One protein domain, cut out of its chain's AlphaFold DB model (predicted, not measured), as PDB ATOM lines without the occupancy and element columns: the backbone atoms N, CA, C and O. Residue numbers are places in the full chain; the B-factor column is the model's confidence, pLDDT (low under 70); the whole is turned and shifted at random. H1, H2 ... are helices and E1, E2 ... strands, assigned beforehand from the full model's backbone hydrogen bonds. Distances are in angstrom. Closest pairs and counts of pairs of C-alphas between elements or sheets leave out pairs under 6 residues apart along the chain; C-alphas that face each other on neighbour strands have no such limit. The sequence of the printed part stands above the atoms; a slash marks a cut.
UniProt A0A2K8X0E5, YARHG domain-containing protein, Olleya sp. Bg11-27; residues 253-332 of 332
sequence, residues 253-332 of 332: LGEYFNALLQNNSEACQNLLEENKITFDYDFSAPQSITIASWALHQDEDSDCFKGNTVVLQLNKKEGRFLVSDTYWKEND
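Overview. This is residues 253 to 332 of the 332 residues of the protein "YARHG domain-containing protein" of Olleya sp. Bg11-27 (UniProt A0A2K8X0E5). A twisted sheet of four antiparallel strands, made of the two hairpins E1-E2 and E3-E4, has the short helix H1 over one face and no named helix over the other. The short helices H2 and H3 lie off the sheet, toward the end where E2 ends and E3 begins, and the turn between E3 and E4 lies at the far end of the long axis. The printed part has 80 residues with three named helices and four named strands, in the order H1, H2, E1, E2, H3, E3, E4, and the sheet's order is E1, E2, E3, E4. The class is mixed, helices and strands, with under half of the residues in named elements. The whole is compact, with a radius of gyration of the C-alphas of 12.7 A and spans of 36 by 29 by 20 A.

Along the chain. H1 is residues 257 to 260, from C-alpha 257 at (-32.900, 12.557, 15.263). H2, residues 266 to 272, is 10.3 A long. E1 is residues 280 to 282, and E2, residues 288 to 292, is 13.1 A long. H3 is residues 298 to 301. E3, residues 309 to 315, is 19.2 A long. E4, residues 320 to 327, is 21.3 A long and ends with C-alpha 327 at (-43.024, 6.736, 19.316).

Arrangement. E1 and E4 are the edge strands of the sheet, which is only just strongly twisted, with C-alphas up to 4.2 A off its best plane. E1 and E2 form a hairpin, antiparallel at 160 degrees, with N 280 and O 292 2.7 A apart. E2 and E3 are antiparallel at 161 degrees, with N 310 and O 291 2.8 A apart. E3 and E4 form a hairpin, antiparallel at 150 degrees, with N 313 and O 322 2.8 A apart. H1 is on the sheet at a height of 8.2 A, over none of the strands, but only just: on the local plane 2 of its 4 C-alphas fall on E3 and 2 on E4. Its closest C-alphas to E4 are those of Leu 260 and Thr 326, 6.5 A apart. H1 and H2 are close but not clearly touching, their closest C-alphas being those of Phe 257 and Leu 272, 6.9 A apart. H2 and H3 are not on the sheet and are apart from each other. In H2, 2 of 3 O i to N i+4 pairs are within hydrogen-bond range; H1 and H3 are too short for such a pair.

Size, cuts and confidence. The two C-alphas farthest apart are those of Glu 300 and Lys 317, 38.4 A. The printed part has no cut, and no link is long. It ends at Asp 332, the chain's last residue. Mean pLDDT of the printed part is 89.3, with residues 273 to 276 and 331 to 332 under 70.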
ATOM      1  N   LEU A 253     -28.085   6.229   6.833       95.00
ATOM      2  CA  LEU A 253     -29.073   6.240   7.914       95.00
ATOM      3  C   LEU A 253     -29.952   7.501   7.887       95.00
ATOM      4  O   LEU A 253     -31.117   7.445   8.278       95.00
ATOM      5  N   GLY A 254     -29.427   8.603   7.348       89.56
ATOM      6  CA  GLY A 254     -30.067   9.916   7.306       89.56
ATOM      7  C   GLY A 254     -30.003  10.669   8.636       89.56
ATOM      8  O   GLY A 254     -29.585  10.135   9.656       89.56
ATOM      9  N   GLU A 255     -30.469  11.917   8.624       88.56
ATOM     10  CA  GLU A 255     -30.644  12.757   9.818       88.56
ATOM     11  C   GLU A 255     -31.941  12.371  10.549       88.56
ATOM     12  O   GLU A 255     -32.983  13.017  10.393       88.56
ATOM     13  N   TYR A 256     -31.918  11.261  11.287       90.69
ATOM     14  CA  TYR A 256     -33.124  10.686  11.893       90.69
ATOM     15  C   TYR A 256     -33.502  11.285  13.250       90.69
ATOM     16  O   TYR A 256     -34.663  11.184  13.636       90.69
ATOM     17  N   PHE A 257     -32.591  11.953  13.959       88.81
ATOM     18  CA  PHE A 257     -32.900  12.557  15.263       88.81
ATOM     19  C   PHE A 257     -33.971  13.647  15.174       88.81
ATOM     20  O   PHE A 257     -34.837  13.748  16.039       88.81
ATOM     21  N   ASN A 258     -34.005  14.386  14.062       89.69
ATOM     22  CA  ASN A 258     -35.058  15.366  13.787       89.69
ATOM     23  C   ASN A 258     -36.457  14.735  13.728       89.69
ATOM     24  O   ASN A 258     -37.454  15.432  13.910       89.69
ATOM     25  N   ALA A 259     -36.553  13.423  13.489       92.69
ATOM     26  CA  ALA A 259     -37.828  12.728  13.534       92.69
ATOM     27  C   ALA A 259     -38.404  12.643  14.946       92.69
ATOM     28  O   ALA A 259     -39.615  12.512  15.053       92.69
ATOM     29  N   LEU A 260     -37.593  12.770  16.000       93.69
ATOM     30  CA  LEU A 260     -38.056  12.787  17.390       93.69
ATOM     31  C   LEU A 260     -38.698  14.126  17.771       93.69
ATOM     32  O   LEU A 260     -39.523  14.166  18.682       93.69
ATOM     33  N   LEU A 261     -38.362  15.220  17.075       92.88
ATOM     34  CA  LEU A 261     -38.865  16.552  17.407       92.88
ATOM     35  C   LEU A 261     -40.360  16.691  17.103       92.88
ATOM     36  O   LEU A 261     -40.859  16.343  16.026       92.88
ATOM     37  N   GLN A 262     -41.059  17.279  18.067       93.38
ATOM     38  CA  GLN A 262     -42.379  17.871  17.882       93.38
ATOM     39  C   GLN A 262     -42.270  19.379  17.632       93.38
ATOM     40  O   GLN A 262     -43.024  19.932  16.831       93.38
ATOM     41  N   ASN A 263     -41.322  20.035  18.305       88.06
ATOM     42  CA  ASN A 263     -41.099  21.474  18.247       88.06
ATOM     43  C   ASN A 263     -39.677  21.776  17.753       88.06
ATOM     44  O   ASN A 263     -38.697  21.355  18.357       88.06
ATOM     45  N   ASN A 264     -39.563  22.557  16.677       88.50
ATOM     46  CA  ASN A 264     -38.284  22.912  16.046       88.50
ATOM     47  C   ASN A 264     -37.661  24.205  16.601       88.50
ATOM     48  O   ASN A 264     -36.907  24.876  15.898       88.50
ATOM     49  N   SER A 265     -38.006  24.608  17.825       91.06
ATOM     50  CA  SER A 265     -37.328  25.727  18.480       91.06
ATOM     51  C   SER A 265     -35.837  25.427  18.669       91.06
ATOM     52  O   SER A 265     -35.455  24.274  18.879       91.06
ATOM     53  N   GLU A 266     -34.999  26.464  18.646       88.81
ATOM     54  CA  GLU A 266     -33.553  26.339  18.891       88.81
ATOM     55  C   GLU A 266     -33.271  25.633  20.228       88.81
ATOM     56  O   GLU A 266     -32.386  24.791  20.316       88.81
ATOM     57  N   ALA A 267     -34.093  25.890  21.254       87.75
ATOM     58  CA  ALA A 267     -33.999  25.215  22.546       87.75
ATOM     59  C   ALA A 267     -34.188  23.691  22.436       87.75
ATOM     60  O   ALA A 267     -33.388  22.950  22.995       87.75
ATOM     61  N   CYS A 268     -35.196  23.226  21.690       88.44
ATOM     62  CA  CYS A 268     -35.455  21.795  21.504       88.44
ATOM     63  C   CYS A 268     -34.423  21.125  20.587       88.44
ATOM     64  O   CYS A 268     -34.007  20.003  20.850       88.44
ATOM     65  N   GLN A 269     -33.963  21.816  19.540       85.62
ATOM     66  CA  GLN A 269     -32.890  21.309  18.676       85.62
ATOM     67  C   GLN A 269     -31.580  21.141  19.451       85.62
ATOM     68  O   GLN A 269     -30.910  20.124  19.306       85.62
ATOM     69  N   ASN A 270     -31.265  22.083  20.343       83.25
ATOM     70  CA  ASN A 270     -30.083  22.007  21.196       83.25
ATOM     71  C   ASN A 270     -30.115  20.819  22.169       83.25
ATOM     72  O   ASN A 270     -29.058  20.449  22.674       83.25
ATOM     73  N   LEU A 271     -31.281  20.235  22.470       81.25
ATOM     74  CA  LEU A 271     -31.361  19.017  23.279       81.25
ATOM     75  C   LEU A 271     -30.851  17.794  22.504       81.25
ATOM     76  O   LEU A 271     -30.218  16.942  23.108       81.25
ATOM     77  N   LEU A 272     -31.035  17.742  21.178       75.44
ATOM     78  CA  LEU A 272     -30.599  16.626  20.324       75.44
ATOM     79  C   LEU A 272     -29.094  16.569  20.037       75.44
ATOM     80  O   LEU A 272     -28.644  15.644  19.365       75.44
ATOM     81  N   GLU A 273     -28.308  17.538  20.499       68.88
ATOM     82  CA  GLU A 273     -26.858  17.508  20.302       68.88
ATOM     83  C   GLU A 273     -26.244  16.269  20.981       68.88
ATOM     84  O   GLU A 273     -26.501  16.017  22.159       68.88
ATOM     85  N   GLU A 274     -25.381  15.540  20.259       51.16
ATOM     86  CA  GLU A 274     -24.807  14.221  20.619       51.16
ATOM     87  C   GLU A 274     -24.074  14.159  21.978       51.16
ATOM     88  O   GLU A 274     -23.752  13.082  22.462       51.16
ATOM     89  N   ASN A 275     -23.844  15.298  22.640       52.81
ATOM     90  CA  ASN A 275     -23.247  15.366  23.979       52.81
ATOM     91  C   ASN A 275     -24.270  15.517  25.120       52.81
ATOM     92  O   ASN A 275     -23.868  15.610  26.281       52.81
ATOM     93  N   LYS A 276     -25.570  15.614  24.817       63.59
ATOM     94  CA  LYS A 276     -26.631  15.818  25.819       63.59
ATOM     95  C   LYS A 276     -27.584  14.640  25.937       63.59
ATOM     96  O   LYS A 276     -28.096  14.415  27.029       63.59
ATOM     97  N   ILE A 277     -27.803  13.901  24.849       75.75
ATOM     98  CA  ILE A 277     -28.709  12.752  24.816       75.75
ATOM     99  C   ILE A 277     -27.966  11.543  24.261       75.75
ATOM    100  O   ILE A 277     -27.419  11.576  23.160       75.75
ATOM    101  N   THR A 278     -27.966  10.465  25.037       79.94
ATOM    102  CA  THR A 278     -27.421   9.162  24.654       79.94
ATOM    103  C   THR A 278     -28.457   8.355  23.878       79.94
ATOM    104  O   THR A 278     -29.659   8.433  24.152       79.94
ATOM    105  N   PHE A 279     -27.991   7.559  22.914       84.31
ATOM    106  CA  PHE A 279     -28.840   6.696  22.098       84.31
ATOM    107  C   PHE A 279     -28.332   5.255  22.066       84.31
ATOM    108  O   PHE A 279     -27.139   4.986  21.912       84.31
ATOM    109  N   ASP A 280     -29.289   4.338  22.152       87.19
ATOM    110  CA  ASP A 280     -29.132   2.911  21.957       87.19
ATOM    111  C   ASP A 280     -29.549   2.507  20.553       87.19
ATOM    112  O   ASP A 280     -30.594   2.923  20.049       87.19
ATOM    113  N   TYR A 281     -28.735   1.652  19.937       91.19
ATOM    114  CA  TYR A 281     -28.944   1.170  18.580       91.19
ATOM    115  C   TYR A 281     -29.211  -0.333  18.572       91.19
ATOM    116  O   TYR A 281     -28.357  -1.139  18.948       91.19
ATOM    117  N   ASP A 282     -30.373  -0.722  18.057       93.44
ATOM    118  CA  ASP A 282     -30.710  -2.109  17.765       93.44
ATOM    119  C   ASP A 282     -30.623  -2.372  16.256       93.44
ATOM    120  O   ASP A 282     -31.479  -1.970  15.462       93.44
ATOM    121  N   PHE A 283     -29.566  -3.094  15.876       95.56
ATOM    122  CA  PHE A 283     -29.299  -3.536  14.509       95.56
ATOM    123  C   PHE A 283     -29.704  -4.998  14.257       95.56
ATOM    124  O   PHE A 283     -29.206  -5.626  13.320       95.56
ATOM    125  N   SER A 284     -30.518  -5.610  15.117       93.19
ATOM    126  CA  SER A 284     -30.810  -7.047  15.039       93.19
ATOM    127  C   SER A 284     -31.771  -7.411  13.900       93.19
ATOM    128  O   SER A 284     -31.718  -8.526  13.360       93.19
ATOM    129  N   ALA A 285     -32.641  -6.481  13.502       96.12
ATOM    130  CA  ALA A 285     -33.634  -6.709  12.465       96.12
ATOM    131  C   ALA A 285     -33.008  -6.702  11.051       96.12
ATOM    132  O   ALA A 285     -32.063  -5.972  10.775       96.12
ATOM    133  N   PRO A 286     -33.517  -7.512  10.104       94.69
ATOM    134  CA  PRO A 286     -32.900  -7.665   8.781       94.69
ATOM    135  C   PRO A 286     -33.130  -6.485   7.829       94.69
ATOM    136  O   PRO A 286     -32.471  -6.395   6.793       94.69
ATOM    137  N   GLN A 287     -34.118  -5.636   8.113       96.56
ATOM    138  CA  GLN A 287     -34.524  -4.537   7.230       96.56
ATOM    139  C   GLN A 287     -34.861  -3.250   7.980       96.56
ATOM    140  O   GLN A 287     -35.261  -2.282   7.340       96.56
ATOM    141  N   SER A 288     -34.705  -3.226   9.299       97.62
ATOM    142  CA  SER A 288     -34.974  -2.046  10.107       97.62
ATOM    143  C   SER A 288     -33.896  -1.853  11.161       97.62
ATOM    144  O   SER A 288     -33.204  -2.801  11.522       97.62
ATOM    145  N   ILE A 289     -33.764  -0.619  11.626       97.62
ATOM    146  CA  ILE A 289     -32.892  -0.222  12.727       97.62
ATOM    147  C   ILE A 289     -33.770   0.532  13.713       97.62
ATOM    148  O   ILE A 289     -34.490   1.446  13.310       97.62
ATOM    149  N   THR A 290     -33.720   0.143  14.979       96.50
ATOM    150  CA  THR A 290     -34.423   0.860  16.045       96.50
ATOM    151  C   THR A 290     -33.401   1.649  16.837       96.50
ATOM    152  O   THR A 290     -32.377   1.097  17.236       96.50
ATOM    153  N   ILE A 291     -33.669   2.932  17.044       93.69
ATOM    154  CA  ILE A 291     -32.784   3.841  17.768       93.69
ATOM    155  C   ILE A 291     -33.611   4.487  18.865       93.69
ATOM    156  O   ILE A 291     -34.660   5.064  18.577       93.69
ATOM    157  N   ALA A 292     -33.181   4.353  20.112       91.56
ATOM    158  CA  ALA A 292     -33.939   4.815  21.265       91.56
ATOM    159  C   ALA A 292     -33.043   5.576  22.235       91.56
ATOM    160  O   ALA A 292     -31.875   5.243  22.375       91.56
ATOM    161  N   SER A 293     -33.588   6.577  22.917       88.19
ATOM    162  CA  SER A 293     -32.915   7.209  24.045       88.19
ATOM    163  C   SER A 293     -33.622   6.859  25.343       88.19
ATOM    164  O   SER A 293     -34.810   7.138  25.506       88.19
ATOM    165  N   TRP A 294     -32.870   6.304  26.290       85.06
ATOM    166  CA  TRP A 294     -33.346   6.113  27.656       85.06
ATOM    167  C   TRP A 294     -33.421   7.429  28.445       85.06
ATOM    168  O   TRP A 294     -34.090   7.475  29.469       85.06
ATOM    169  N   ALA A 295     -32.757   8.489  27.972       84.81
ATOM    170  CA  ALA A 295     -32.710   9.788  28.640       84.81
ATOM    171  C   ALA A 295     -33.935  10.672  28.355       84.81
ATOM    172  O   ALA A 295     -34.087  11.703  28.999       84.81
ATOM    173  N   LEU A 296     -34.778  10.293  27.384       86.19
ATOM    174  CA  LEU A 296     -35.989  11.027  27.022       86.19
ATOM    175  C   LEU A 296     -37.237  10.351  27.600       86.19
ATOM    176  O   LEU A 296     -37.519   9.183  27.295       86.19
ATOM    177  N   HIS A 297     -38.021  11.116  28.358       88.50
ATOM    178  CA  HIS A 297     -39.220  10.661  29.060       88.50
ATOM    179  C   HIS A 297     -40.467  11.431  28.615       88.50
ATOM    180  O   HIS A 297     -40.466  12.652  28.498       88.50
ATOM    181  N   GLN A 298     -41.568  10.721  28.356       91.75
ATOM    182  CA  GLN A 298     -42.768  11.329  27.766       91.75
ATOM    183  C   GLN A 298     -43.379  12.436  28.639       91.75
ATOM    184  O   GLN A 298     -43.898  13.428  28.124       91.75
ATOM    185  N   ASP A 299     -43.353  12.256  29.951       89.38
ATOM    186  CA  ASP A 299     -43.894  13.182  30.939       89.38
ATOM    187  C   ASP A 299     -43.037  14.439  31.133       89.38
ATOM    188  O   ASP A 299     -43.587  15.486  31.473       89.38
ATOM    189  N   GLU A 300     -41.733  14.363  30.865       87.19
ATOM    190  CA  GLU A 300     -40.792  15.480  31.030       87.19
ATOM    191  C   GLU A 300     -40.515  16.220  29.710       87.19
ATOM    192  O   GLU A 300     -40.401  17.446  29.689       87.19
ATOM    193  N   ASP A 301     -40.466  15.492  28.592       90.06
ATOM    194  CA  ASP A 301     -39.875  15.966  27.337       90.06
ATOM    195  C   ASP A 301     -40.888  16.187  26.198       90.06
ATOM    196  O   ASP A 301     -40.520  16.609  25.095       90.06
ATOM    197  N   SER A 302     -42.180  15.937  26.434       91.94
ATOM    198  CA  SER A 302     -43.230  16.029  25.399       91.94
ATOM    199  C   SER A 302     -43.456  17.430  24.814       91.94
ATOM    200  O   SER A 302     -44.041  17.565  23.735       91.94
ATOM    201  N   ASP A 303     -42.949  18.474  25.469       92.56
ATOM    202  CA  ASP A 303     -42.950  19.838  24.931       92.56
ATOM    203  C   ASP A 303     -42.020  19.984  23.713       92.56
ATOM    204  O   ASP A 303     -42.312  20.742  22.777       92.56
ATOM    205  N   CYS A 304     -40.905  19.247  23.701       91.94
ATOM    206  CA  CYS A 304     -39.921  19.268  22.620       91.94
ATOM    207  C   CYS A 304     -40.032  18.059  21.687       91.94
ATOM    208  O   CYS A 304     -39.833  18.202  20.474       91.94
ATOM    209  N   PHE A 305     -40.389  16.893  22.219       94.06
ATOM    210  CA  PHE A 305     -40.311  15.613  21.524       94.06
ATOM    211  C   PHE A 305     -41.677  14.939  21.387       94.06
ATOM    212  O   PHE A 305     -42.561  15.088  22.220       94.06
ATOM    213  N   LYS A 306     -41.852  14.159  20.319       95.31
ATOM    214  CA  LYS A 306     -43.037  13.304  20.093       95.31
ATOM    215  C   LYS A 306     -42.741  11.813  20.280       95.31
ATOM    216  O   LYS A 306     -43.616  10.984  20.051       95.31
ATOM    217  N   GLY A 307     -41.514  11.478  20.663       95.00
ATOM    218  CA  GLY A 307     -41.065  10.123  20.940       95.00
ATOM    219  C   GLY A 307     -39.622  10.120  21.430       95.00
ATOM    220  O   GLY A 307     -38.873  11.055  21.157       95.00
ATOM    221  N   ASN A 308     -39.236   9.043  22.106       93.50
ATOM    222  CA  ASN A 308     -37.845   8.743  22.456       93.50
ATOM    223  C   ASN A 308     -37.240   7.654  21.559       93.50
ATOM    224  O   ASN A 308     -36.063   7.332  21.693       93.50
ATOM    225  N   THR A 309     -38.039   7.075  20.658       95.75
ATOM    226  CA  THR A 309     -37.645   5.982  19.773       95.75
ATOM    227  C   THR A 309     -37.974   6.324  18.326       95.75
ATOM    228  O   THR A 309     -39.089   6.749  18.017       95.75
ATOM    229  N   VAL A 310     -37.020   6.092  17.426       96.88
ATOM    230  CA  VAL A 310     -37.182   6.181  15.972       96.88
ATOM    231  C   VAL A 310     -36.884   4.829  15.331       96.88
ATOM    232  O   VAL A 310     -35.918   4.148  15.680       96.88
ATOM    233  N   VAL A 311     -37.721   4.437  14.372       98.12
ATOM    234  CA  VAL A 311     -37.506   3.236  13.560       98.12
ATOM    235  C   VAL A 311     -37.137   3.663  12.153       98.12
ATOM    236  O   VAL A 311     -37.854   4.434  11.512       98.12
ATOM    237  N   LEU A 312     -36.015   3.144  11.669       98.38
ATOM    238  CA  LEU A 312     -35.549   3.322  10.308       98.38
ATOM    239  C   LEU A 312     -35.820   2.053   9.511       98.38
ATOM    240  O   LEU A 312     -35.416   0.970   9.920       98.38
ATOM    241  N   GLN A 313     -36.440   2.180   8.345       98.19
ATOM    242  CA  GLN A 313     -36.726   1.078   7.433       98.19
ATOM    243  C   GLN A 313     -35.855   1.185   6.180       98.19
ATOM    244  O   GLN A 313     -35.767   2.239   5.547       98.19
ATOM    245  N   LEU A 314     -35.234   0.074   5.782       97.75
ATOM    246  CA  LEU A 314     -34.411   0.004   4.581       97.75
ATOM    247  C   LEU A 314     -35.268   0.183   3.323       97.75
ATOM    248  O   LEU A 314     -36.100  -0.666   2.986       97.75
ATOM    249  N   ASN A 315     -34.987   1.239   2.565       96.81
ATOM    250  CA  ASN A 315     -35.520   1.454   1.231       96.81
ATOM    251  C   ASN A 315     -34.507   0.962   0.187       96.81
ATOM    252  O   ASN A 315     -33.562   1.659  -0.181       96.81
ATOM    253  N   LYS A 316     -34.735  -0.246  -0.342       92.56
ATOM    254  CA  LYS A 316     -33.861  -0.870  -1.354       92.56
ATOM    255  C   LYS A 316     -33.794  -0.118  -2.683       92.56
ATOM    256  O   LYS A 316     -32.840  -0.294  -3.428       92.56
ATOM    257  N   LYS A 317     -34.807   0.689  -3.016       93.44
ATOM    258  CA  LYS A 317     -34.795   1.488  -4.249       93.44
ATOM    259  C   LYS A 317     -33.827   2.663  -4.127       93.44
ATOM    260  O   LYS A 317     -33.210   3.042  -5.113       93.44
ATOM    261  N   GLU A 318     -33.717   3.227  -2.928       93.81
ATOM    262  CA  GLU A 318     -32.844   4.366  -2.633       93.81
ATOM    263  C   GLU A 318     -31.486   3.951  -2.053       93.81
ATOM    264  O   GLU A 318     -30.609   4.795  -1.911       93.81
ATOM    265  N   GLY A 319     -31.302   2.669  -1.714       95.00
ATOM    266  CA  GLY A 319     -30.060   2.160  -1.128       95.00
ATOM    267  C   GLY A 319     -29.755   2.743   0.255       95.00
ATOM    268  O   GLY A 319     -28.597   2.782   0.658       95.00
ATOM    269  N   ARG A 320     -30.781   3.217   0.973       96.25
ATOM    270  CA  ARG A 320     -30.657   3.903   2.265       96.25
ATOM    271  C   ARG A 320     -31.852   3.623   3.167       96.25
ATOM    272  O   ARG A 320     -32.875   3.107   2.715       96.25
ATOM    273  N   PHE A 321     -31.732   3.977   4.434       97.94
ATOM    274  CA  PHE A 321     -32.818   3.897   5.395       97.94
ATOM    275  C   PHE A 321     -33.647   5.180   5.403       97.94
ATOM    276  O   PHE A 321     -33.150   6.272   5.128       97.94
ATOM    277  N   LEU A 322     -34.933   5.024   5.703       97.44
ATOM    278  CA  LEU A 322     -35.887   6.109   5.882       97.44
ATOM    279  C   LEU A 322     -36.578   5.944   7.225       97.44
ATOM    280  O   LEU A 322     -36.882   4.822   7.621       97.44
ATOM    281  N   VAL A 323     -36.892   7.055   7.881       97.75
ATOM    282  CA  VAL A 323     -37.747   7.037   9.068       97.75
ATOM    283  C   VAL A 323     -39.102   6.439   8.694       97.75
ATOM    284  O   VAL A 323     -39.778   6.944   7.795       97.75
ATOM    285  N   SER A 324     -39.482   5.357   9.367       97.69
ATOM    286  CA  SER A 324     -40.783   4.708   9.207       97.69
ATOM    287  C   SER A 324     -41.726   4.997  10.361       97.69
ATOM    288  O   SER A 324     -42.932   5.034  10.143       97.69
ATOM    289  N   ASP A 325     -41.191   5.176  11.571       97.69
ATOM    290  CA  ASP A 325     -42.003   5.394  12.764       97.69
ATOM    291  C   ASP A 325     -41.259   6.204  13.834       97.69
ATOM    292  O   ASP A 325     -40.025   6.268  13.850       97.69
ATOM    293  N   THR A 326     -42.019   6.835  14.724       97.56
ATOM    294  CA  THR A 326     -41.525   7.548  15.904       97.56
ATOM    295  C   THR A 326     -42.550   7.452  17.022       97.56
ATOM    296  O   THR A 326     -43.701   7.846  16.836       97.56
ATOM    297  N   TYR A 327     -42.128   6.963  18.186       97.06
ATOM    298  CA  TYR A 327     -43.024   6.736  19.316       97.06
ATOM    299  C   TYR A 327     -42.300   6.831  20.665       97.06
ATOM    300  O   TYR A 327     -41.069   6.860  20.741       97.06
ATOM    301  N   TRP A 328     -43.089   6.894  21.737       95.44
ATOM    302  CA  TRP A 328     -42.619   6.771  23.113       95.44
ATOM    303  C   TRP A 328     -42.557   5.297  23.507       95.44
ATOM    304  O   TRP A 328     -43.567   4.593  23.465       95.44
ATOM    305  N   LYS A 329     -41.366   4.829  23.864       91.75
ATOM    306  CA  LYS A 329     -41.116   3.516  24.450       91.75
ATOM    307  C   LYS A 329     -40.934   3.701  25.953       91.75
ATOM    308  O   LYS A 329     -40.130   4.535  26.365       91.75
ATOM    309  N   GLU A 330     -41.677   2.943  26.751       81.88
ATOM    310  CA  GLU A 330     -41.463   2.903  28.200       81.88
ATOM    311  C   GLU A 330     -40.070   2.320  28.483       81.88
ATOM    312  O   GLU A 330     -39.689   1.293  27.912       81.88
ATOM    313  N   ASN A 331     -39.290   3.025  29.302       66.00
ATOM    314  CA  ASN A 331     -37.992   2.552  29.770       66.00
ATOM    315  C   ASN A 331     -38.257   1.674  31.003       66.00
ATOM    316  O   ASN A 331     -38.741   2.191  32.009       66.00
ATOM    317  N   ASP A 332     -38.015   0.364  30.876       52.50
ATOM    318  CA  ASP A 332     -38.161  -0.622  31.963       52.50
ATOM    319  C   ASP A 332     -37.120  -0.442  33.081       52.50
ATOM    320  O   ASP A 332     -35.937  -0.167  32.757       52.50
TER     321      ASP A 332